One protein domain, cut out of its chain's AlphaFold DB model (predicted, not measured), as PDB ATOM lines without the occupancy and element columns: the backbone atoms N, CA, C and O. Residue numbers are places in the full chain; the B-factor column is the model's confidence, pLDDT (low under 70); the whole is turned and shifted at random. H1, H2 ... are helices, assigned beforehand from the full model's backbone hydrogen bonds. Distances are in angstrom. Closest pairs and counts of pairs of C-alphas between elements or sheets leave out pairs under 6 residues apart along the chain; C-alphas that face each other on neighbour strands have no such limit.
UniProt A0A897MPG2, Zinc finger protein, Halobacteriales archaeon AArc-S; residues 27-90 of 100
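Overview. This is residues 27 to 90 of the 100 residues of the protein "Zinc finger protein" of Halobacteriales archaeon AArc-S (UniProt A0A897MPG2). One long helix, H3, stands off to one side of a small head of loops that holds two short helices, H1 and H2. The long link after H2 crosses over to H3, and the outline is a flat, open U with H3 as one arm; residues 72 to 78 and 84 to 90 stick out free. The printed part has 64 residues with three named helices, in the order H1, H2, H3, and no named strand. The class is all helix, though under half of the residues, 27 of 64, are in named elements. The whole is only just loose, close to compact, with a radius of gyration of the C-alphas of 13.1 A and spans of 32 by 29 by 13 A.

Arrangement. H3, residues 73 to 89, touches no helix. H2, residues 48 to 51, is apart from H3. H1, residues 27 to 32, is also apart from H3. H1 and H2 are close but not clearly touching; their closest C-alphas, those of Phe 32 and Leu 51, are 6.7 A apart. In H1 and H3 every O i to N i+4 pair is within hydrogen-bond range; H2 is too short for such a pair, and its one O i to N i+3 pair is within range.

Along the chain. H3 is 24.1 A long, from C-alpha 73 at (-29.659, -59.415, -110.595) to C-alpha 89 at (-42.266, -41.308, -120.213). H1, 8.5 A long, begins at C-alpha 27 at (-31.750, -29.547, -113.091). H2 measures 4.9 A.

Size, cuts and confidence. The C-alphas of Ser 62 and Arg 88, the two farthest apart, are 36.1 A apart. The printed part has no cut. Both links are long: 15 residues from H1 to H2 and 21 from H2 to H3. The mean pLDDT of the printed part is 71.0; residue 60, residues 62 to 71 and residues 75 to 90 are under 70.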
ATOM      1  N   ASP A  27     -31.526 -29.843-114.513       77.00
ATOM      2  CA  ASP A  27     -31.750 -29.547-113.091       77.00
ATOM      3  C   ASP A  27     -30.812 -30.337-112.173       77.00
ATOM      4  O   ASP A  27     -30.347 -29.832-111.152       77.00
ATOM      5  N   PHE A  28     -30.497 -31.583-112.542       79.69
ATOM      6  CA  PHE A  28     -29.556 -32.394-111.781       79.69
ATOM      7  C   PHE A  28     -28.146 -31.807-111.854       79.69
ATOM      8  O   PHE A  28     -27.485 -31.673-110.828       79.69
ATOM      9  N   ARG A  29     -27.697 -31.418-113.048       80.31
ATOM     10  CA  ARG A  29     -26.382 -30.798-113.269       80.31
ATOM     11  C   ARG A  29     -26.252 -29.442-112.595       80.31
ATOM     12  O   ARG A  29     -25.205 -29.135-112.043       80.31
ATOM     13  N   ARG A  30     -27.332 -28.673-112.556       81.69
ATOM     14  CA  ARG A  30     -27.379 -27.389-111.860       81.69
ATOM     15  C   ARG A  30     -27.154 -27.518-110.350       81.69
ATOM     16  O   ARG A  30     -26.589 -26.615-109.748       81.69
ATOM     17  N   VAL A  31     -27.621 -28.609-109.741       84.25
ATOM     18  CA  VAL A  31     -27.565 -28.813-108.280       84.25
ATOM     19  C   VAL A  31     -26.365 -29.658-107.851       84.25
ATOM     20  O   VAL A  31     -25.808 -29.439-106.779       84.25
ATOM     21  N   PHE A  32     -25.996 -30.648-108.659       80.88
ATOM     22  CA  PHE A  32     -25.007 -31.667-108.304       80.88
ATOM     23  C   PHE A  32     -23.791 -31.702-109.233       80.88
ATOM     24  O   PHE A  32     -22.843 -32.422-108.929       80.88
ATOM     25  N   GLY A  33     -23.827 -30.993-110.362       82.06
ATOM     26  CA  GLY A  33     -22.687 -30.877-111.267       82.06
ATOM     27  C   GLY A  33     -21.569 -30.016-110.685       82.06
ATOM     28  O   GLY A  33     -21.685 -29.463-109.591       82.06
ATOM     29  N   ASP A  34     -20.470 -29.946-111.424       81.69
ATOM     30  CA  ASP A  34     -19.376 -29.019-111.153       81.69
ATOM     31  C   ASP A  34     -19.719 -27.573-111.566       81.69
ATOM     32  O   ASP A  34     -20.861 -27.250-111.915       81.69
ATOM     33  N   GLU A  35     -18.723 -26.690-111.487       83.19
ATOM     34  CA  GLU A  35     -18.848 -25.264-111.812       83.19
ATOM     35  C   GLU A  35     -19.277 -25.017-113.270       83.19
ATOM     36  O   GLU A  35     -19.911 -24.004-113.554       83.19
ATOM     37  N   ASP A  36     -19.023 -25.976-114.163       80.75
ATOM     38  CA  ASP A  36     -19.392 -25.940-115.580       80.75
ATOM     39  C   ASP A  36     -20.728 -26.658-115.864       80.75
ATOM     40  O   ASP A  36     -21.087 -26.912-117.017       80.75
ATOM     41  N   HIS A  37     -21.487 -27.012-114.820       77.69
ATOM     42  CA  HIS A  37     -22.714 -27.806-114.919       77.69
ATOM     43  C   HIS A  37     -22.497 -29.162-115.608       77.69
ATOM     44  O   HIS A  37     -23.375 -29.663-116.325       77.69
ATOM     45  N   VAL A  38     -21.346 -29.792-115.373       81.00
ATOM     46  CA  VAL A  38     -21.021 -31.143-115.831       81.00
ATOM     47  C   VAL A  38     -21.179 -32.124-114.671       81.00
ATOM     48  O   VAL A  38     -20.654 -31.941-113.575       81.00
ATOM     49  N   ALA A  39     -21.927 -33.206-114.900       82.44
ATOM     50  CA  ALA A  39     -22.062 -34.278-113.917       82.44
ATOM     51  C   ALA A  39     -20.983 -35.346-114.137       82.44
ATOM     52  O   ALA A  39     -21.024 -36.106-115.110       82.44
ATOM     53  N   HIS A  40     -20.059 -35.470-113.186       82.62
ATOM     54  CA  HIS A  40     -19.068 -36.549-113.176       82.62
ATOM     55  C   HIS A  40     -19.679 -37.865-112.718       82.62
ATOM     56  O   HIS A  40     -19.345 -38.915-113.256       82.62
ATOM     57  N   ARG A  41     -20.620 -37.822-111.768       80.38
ATOM     58  CA  ARG A  41     -21.375 -38.989-111.283       80.38
ATOM     59  C   ARG A  41     -22.876 -38.712-111.284       80.38
ATOM     60  O   ARG A  41     -23.317 -37.571-111.231       80.38
ATOM     61  N   CYS A  42     -23.680 -39.768-111.350       81.19
ATOM     62  CA  CYS A  42     -25.137 -39.689-111.470       81.19
ATOM     63  C   CYS A  42     -25.816 -40.712-110.536       81.19
ATOM     64  O   CYS A  42     -25.147 -41.643-110.088       81.19
ATOM     65  N   PRO A  43     -27.132 -40.617-110.262       75.69
ATOM     66  CA  PRO A  43     -27.850 -41.573-109.397       75.69
ATOM     67  C   PRO A  43     -27.895 -43.013-109.945       75.69
ATOM     68  O   PRO A  43     -28.290 -43.954-109.247       75.69
ATOM     69  N   GLU A  44     -27.494 -43.201-111.203       73.25
ATOM     70  CA  GLU A  44     -27.360 -44.521-111.807       73.25
ATOM     71  C   GLU A  44     -26.049 -45.217-111.426       73.25
ATOM     72  O   GLU A  44     -26.072 -46.420-111.159       73.25
ATOM     73  N   CYS A  45     -24.935 -44.480-111.359       73.31
ATOM     74  CA  CYS A  45     -23.614 -45.016-111.011       73.31
ATOM     75  C   CYS A  45     -23.194 -44.726-109.562       73.31
ATOM     76  O   CYS A  45     -22.254 -45.332-109.065       73.31
ATOM     77  N   ASP A  46     -23.880 -43.819-108.867       79.25
ATOM     78  CA  ASP A  46     -23.568 -43.426-107.495       79.25
ATOM     79  C   ASP A  46     -24.820 -43.428-106.599       79.25
ATOM     80  O   ASP A  46     -25.957 -43.598-107.039       79.25
ATOM     81  N   THR A  47     -24.613 -43.279-105.295       78.06
ATOM     82  CA  THR A  47     -25.659 -43.245-104.272       78.06
ATOM     83  C   THR A  47     -26.029 -41.817-103.908       78.06
ATOM     84  O   THR A  47     -25.163 -40.956-103.776       78.06
ATOM     85  N   SER A  48     -27.308 -41.577-103.600       77.88
ATOM     86  CA  SER A  48     -27.789 -40.261-103.149       77.88
ATOM     87  C   SER A  48     -26.984 -39.701-101.970       77.88
ATOM     88  O   SER A  48     -26.738 -38.507-101.916       77.88
ATOM     89  N   ARG A  49     -26.486 -40.558-101.063       78.69
ATOM     90  CA  ARG A  49     -25.631 -40.134 -99.937       78.69
ATOM     91  C   ARG A  49     -24.282 -39.552-100.363       78.69
ATOM     92  O   ARG A  49     -23.765 -38.691 -99.659       78.69
ATOM     93  N   ARG A  50     -23.694 -40.052-101.452       76.75
ATOM     94  CA  ARG A  50     -22.455 -39.517-102.030       76.75
ATOM     95  C   ARG A  50     -22.733 -38.262-102.850       76.75
ATOM     96  O   ARG A  50     -22.031 -37.271-102.676       76.75
ATOM     97  N   LEU A  51     -23.818 -38.274-103.626       79.69
ATOM     98  CA  LEU A  51     -24.254 -37.131-104.431       79.69
ATOM     99  C   LEU A  51     -24.529 -35.897-103.566       79.69
ATOM    100  O   LEU A  51     -23.993 -34.830-103.838       79.69
ATOM    101  N   SER A  52     -25.256 -36.053-102.454       80.06
ATOM    102  CA  SER A  52     -25.496 -34.965-101.492       80.06
ATOM    103  C   SER A  52     -24.232 -34.448-100.799       80.06
ATOM    104  O   SER A  52     -24.289 -33.425-100.127       80.06
ATOM    105  N   ARG A  53     -23.099 -35.148-100.922       81.00
ATOM    106  CA  ARG A  53     -21.790 -34.724-100.402       81.00
ATOM    107  C   ARG A  53     -20.872 -34.168-101.498       81.00
ATOM    108  O   ARG A  53     -19.711 -33.906-101.214       81.00
ATOM    109  N   GLY A  54     -21.374 -34.012-102.725       80.56
ATOM    110  CA  GLY A  54     -20.638 -33.419-103.843       80.56
ATOM    111  C   GLY A  54     -19.895 -34.411-104.738       80.56
ATOM    112  O   GLY A  54     -19.101 -33.984-105.570       80.56
ATOM    113  N   SER A  55     -20.137 -35.725-104.634       79.25
ATOM    114  CA  SER A  55     -19.435 -36.699-105.491       79.25
ATOM    115  C   SER A  55     -19.693 -36.507-106.990       79.25
ATOM    116  O   SER A  55     -18.849 -36.864-107.810       79.25
ATOM    117  N   ALA A  56     -20.841 -35.930-107.356       76.38
ATOM    118  CA  ALA A  56     -21.178 -35.619-108.742       76.38
ATOM    119  C   ALA A  56     -20.390 -34.442-109.329       76.38
ATOM    120  O   ALA A  56     -20.202 -34.423-110.542       76.38
ATOM    121  N   ALA A  57     -19.844 -33.563-108.489       79.38
ATOM    122  CA  ALA A  57     -18.930 -32.494-108.887       79.38
ATOM    123  C   ALA A  57     -17.456 -32.957-108.922       79.38
ATOM    124  O   ALA A  57     -16.548 -32.144-109.029       79.38
ATOM    125  N   GLY A  58     -17.189 -34.262-108.766       70.06
ATOM    126  CA  GLY A  58     -15.825 -34.803-108.719       70.06
ATOM    127  C   GLY A  58     -15.152 -34.710-107.342       70.06
ATOM    128  O   GLY A  58     -13.975 -35.042-107.212       70.06
ATOM    129  N   VAL A  59     -15.885 -34.318-106.292       76.00
ATOM    130  CA  VAL A  59     -15.343 -34.236-104.927       76.00
ATOM    131  C   VAL A  59     -15.144 -35.636-104.340       76.00
ATOM    132  O   VAL A  59     -16.057 -36.468-104.310       76.00
ATOM    133  N   ALA A  60     -13.945 -35.893-103.814       66.62
ATOM    134  CA  ALA A  60     -13.638 -37.130-103.108       66.62
ATOM    135  C   ALA A  60     -14.377 -37.176-101.761       66.62
ATOM    136  O   ALA A  60     -14.026 -36.494-100.800       66.62
ATOM    137  N   VAL A  61     -15.413 -38.011-101.681       70.06
ATOM    138  CA  VAL A  61     -16.220 -38.196-100.469       70.06
ATOM    139  C   VAL A  61     -15.791 -39.448 -99.704       70.06
ATOM    140  O   VAL A  61     -15.596 -40.516-100.284       70.06
ATOM    141  N   SER A  62     -15.726 -39.347 -98.373       65.81
ATOM    142  CA  SER A  62     -15.325 -40.435 -97.459       65.81
ATOM    143  C   SER A  62     -16.326 -41.595 -97.351       65.81
ATOM    144  O   SER A  62     -16.073 -42.583 -96.665       65.81
ATOM    145  N   VAL A  63     -17.480 -41.500 -98.018       64.81
ATOM    146  CA  VAL A  63     -18.444 -42.605 -98.120       64.81
ATOM    147  C   VAL A  63     -17.883 -43.645 -99.078       64.81
ATOM    148  O   VAL A  63     -17.437 -43.279-100.161       64.81
ATOM    149  N   SER A  64     -17.951 -44.928 -98.736       63.31
ATOM    150  CA  SER A  64     -17.530 -46.012 -99.629       63.31
ATOM    151  C   SER A  64     -18.328 -46.031-100.936       63.31
ATOM    152  O   SER A  64     -19.548 -45.860-100.932       63.31
ATOM    153  N   ASP A  65     -17.629 -46.258-102.047       60.41
ATOM    154  CA  ASP A  65     -18.223 -46.287-103.382       60.41
ATOM    155  C   ASP A  65     -19.145 -47.511-103.565       60.41
ATOM    156  O   ASP A  65     -18.695 -48.644-103.341       60.41
ATOM    157  N   PRO A  66     -20.415 -47.324-103.970       60.41
ATOM    158  CA  PRO A  66     -21.311 -48.428-104.310       60.41
ATOM    159  C   PRO A  66     -20.809 -49.293-105.479       60.41
ATOM    160  O   PRO A  66     -21.121 -50.483-105.494       60.41
ATOM    161  N   GLU A  67     -20.003 -48.766-106.410       56.16
ATOM    162  CA  GLU A  67     -19.468 -49.517-107.565       56.16
ATOM    163  C   GLU A  67     -18.465 -50.606-107.166       56.16
ATOM    164  O   GLU A  67     -18.214 -51.542-107.922       56.16
ATOM    165  N   ARG A  68     -17.947 -50.565-105.932       55.62
ATOM    166  CA  ARG A  68     -17.095 -51.634-105.387       55.62
ATOM    167  C   ARG A  68     -17.872 -52.922-105.082       55.62
ATOM    168  O   ARG A  68     -17.268 -53.921-104.693       55.62
ATOM    169  N   ARG A  69     -19.202 -52.917-105.244       53.50
ATOM    170  CA  ARG A  69     -20.084 -54.082-105.112       53.50
ATOM    171  C   ARG A  69     -20.913 -54.270-106.388       53.50
ATOM    172  O   ARG A  69     -21.657 -53.365-106.755       53.50
ATOM    173  N   PRO A  70     -20.874 -55.453-107.030       55.00
ATOM    174  CA  PRO A  70     -21.734 -55.710-108.175       55.00
ATOM    175  C   PRO A  70     -23.211 -55.662-107.747       55.00
ATOM    176  O   PRO A  70     -23.567 -56.189-106.683       55.00
ATOM    177  N   PRO A  71     -24.093 -55.043-108.549       58.44
ATOM    178  CA  PRO A  71     -25.515 -55.019-108.253       58.44
ATOM    179  C   PRO A  71     -26.087 -56.439-108.305       58.44
ATOM    180  O   PRO A  71     -25.712 -57.265-109.137       58.44
ATOM    181  N   THR A  72     -27.044 -56.737-107.426       71.62
ATOM    182  CA  THR A  72     -27.781 -58.006-107.512       71.62
ATOM    183  C   THR A  72     -28.588 -58.054-108.814       71.62
ATOM    184  O   THR A  72     -29.071 -57.021-109.284       71.62
ATOM    185  N   ARG A  73     -28.834 -59.253-109.374       73.12
ATOM    186  CA  ARG A  73     -29.659 -59.415-110.595       73.12
ATOM    187  C   ARG A  73     -31.017 -58.713-110.501       73.12
ATOM    188  O   ARG A  73     -31.541 -58.254-111.510       73.12
ATOM    189  N   ARG A  74     -31.617 -58.649-109.306       71.25
ATOM    190  CA  ARG A  74     -32.898 -57.960-109.077       71.25
ATOM    191  C   ARG A  74     -32.753 -56.438-109.127       71.25
ATOM    192  O   ARG A  74     -33.637 -55.778-109.667       71.25
ATOM    193  N   ALA A  75     -31.666 -55.892-108.586       62.59
ATOM    194  CA  ALA A  75     -31.375 -54.463-108.653       62.59
ATOM    195  C   ALA A  75     -31.090 -54.018-110.097       62.59
ATOM    196  O   ALA A  75     -31.655 -53.019-110.532       62.59
ATOM    197  N   ASP A  76     -30.317 -54.800-110.863       67.06
ATOM    198  CA  ASP A  76     -30.066 -54.530-112.290       67.06
ATOM    199  C   ASP A  76     -31.364 -54.551-113.115       67.06
ATOM    200  O   ASP A  76     -31.667 -53.605-113.836       67.06
ATOM    201  N   GLN A  77     -32.200 -55.582-112.949       68.12
ATOM    202  CA  GLN A  77     -33.485 -55.671-113.655       68.12
ATOM    203  C   GLN A  77     -34.427 -54.505-113.331       68.12
ATOM    204  O   GLN A  77     -35.083 -53.983-114.234       68.12
ATOM    205  N   ARG A  78     -34.493 -54.078-112.061       68.00
ATOM    206  CA  ARG A  78     -35.277 -52.899-111.661       68.00
ATOM    207  C   ARG A  78     -34.753 -51.639-112.341       68.00
ATOM    208  O   ARG A  78     -35.540 -50.964-112.990       68.00
ATOM    209  N   ARG A  79     -33.436 -51.403-112.313       64.69
ATOM    210  CA  ARG A  79     -32.810 -50.273-113.020       64.69
ATOM    211  C   ARG A  79     -33.090 -50.301-114.520       64.69
ATOM    212  O   ARG A  79     -33.501 -49.292-115.079       64.69
ATOM    213  N   ARG A  80     -32.963 -51.457-115.183       66.81
ATOM    214  CA  ARG A  80     -33.300 -51.612-116.614       66.81
ATOM    215  C   ARG A  80     -34.764 -51.290-116.902       66.81
ATOM    216  O   ARG A  80     -35.061 -50.654-117.912       66.81
ATOM    217  N   ARG A  81     -35.679 -51.735-116.040       68.81
ATOM    218  CA  ARG A  81     -37.112 -51.454-116.175       68.81
ATOM    219  C   ARG A  81     -37.406 -49.973-115.975       68.81
ATOM    220  O   ARG A  81     -38.168 -49.417-116.760       68.81
ATOM    221  N   ASP A  82     -36.795 -49.350-114.976       63.56
ATOM    222  CA  ASP A  82     -36.977 -47.930-114.694       63.56
ATOM    223  C   ASP A  82     -36.388 -47.074-115.815       63.56
ATOM    224  O   ASP A  82     -37.096 -46.198-116.294       63.56
ATOM    225  N   ARG A  83     -35.211 -47.421-116.364       62.38
ATOM    226  CA  ARG A  83     -34.659 -46.810-117.591       62.38
ATOM    227  C   ARG A  83     -35.601 -46.918-118.785       62.38
ATOM    228  O   ARG A  83     -35.807 -45.949-119.503       62.38
ATOM    229  N   ARG A  84     -36.198 -48.093-119.016       63.03
ATOM    230  CA  ARG A  84     -37.194 -48.265-120.090       63.03
ATOM    231  C   ARG A  84     -38.449 -47.433-119.832       63.03
ATOM    232  O   ARG A  84     -39.045 -46.922-120.774       63.03
ATOM    233  N   ARG A  85     -38.866 -47.306-118.570       64.75
ATOM    234  CA  ARG A  85     -40.046 -46.532-118.177       64.75
ATOM    235  C   ARG A  85     -39.801 -45.033-118.317       64.75
ATOM    236  O   ARG A  85     -40.678 -44.361-118.845       64.75
ATOM    237  N   THR A  86     -38.641 -44.528-117.904       55.09
ATOM    238  CA  THR A  86     -38.258 -43.123-118.090       55.09
ATOM    239  C   THR A  86     -38.067 -42.794-119.561       55.09
ATOM    240  O   THR A  86     -38.649 -41.818-120.007       55.09
ATOM    241  N   ALA A  87     -37.395 -43.642-120.346       55.06
ATOM    242  CA  ALA A  87     -37.277 -43.459-121.798       55.06
ATOM    243  C   ALA A  87     -38.638 -43.444-122.520       55.06
ATOM    244  O   ALA A  87     -38.795 -42.793-123.546       55.06
ATOM    245  N   ARG A  88     -39.639 -44.156-121.984       60.47
ATOM    246  CA  ARG A  88     -41.012 -44.136-122.506       60.47
ATOM    247  C   ARG A  88     -41.824 -42.933-122.021       60.47
ATOM    248  O   ARG A  88     -42.707 -42.488-122.740       60.47
ATOM    249  N   ALA A  89     -41.580 -42.462-120.798       48.38
ATOM    250  CA  ALA A  89     -42.266 -41.308-120.213       48.38
ATOM    251  C   ALA A  89     -41.739 -39.980-120.772       48.38
ATOM    252  O   ALA A  89     -42.510 -39.044-120.951       48.38
ATOM    253  N   TYR A  90     -40.446 -39.939-121.082       46.78
ATOM    254  CA  TYR A  90     -39.753 -38.825-121.711       46.78
ATOM    255  C   TYR A  90     -39.116 -39.326-123.008       46.78
ATOM    256  O   TYR A  90     -37.900 -39.530-123.059       46.78
TER     257      TYR A  90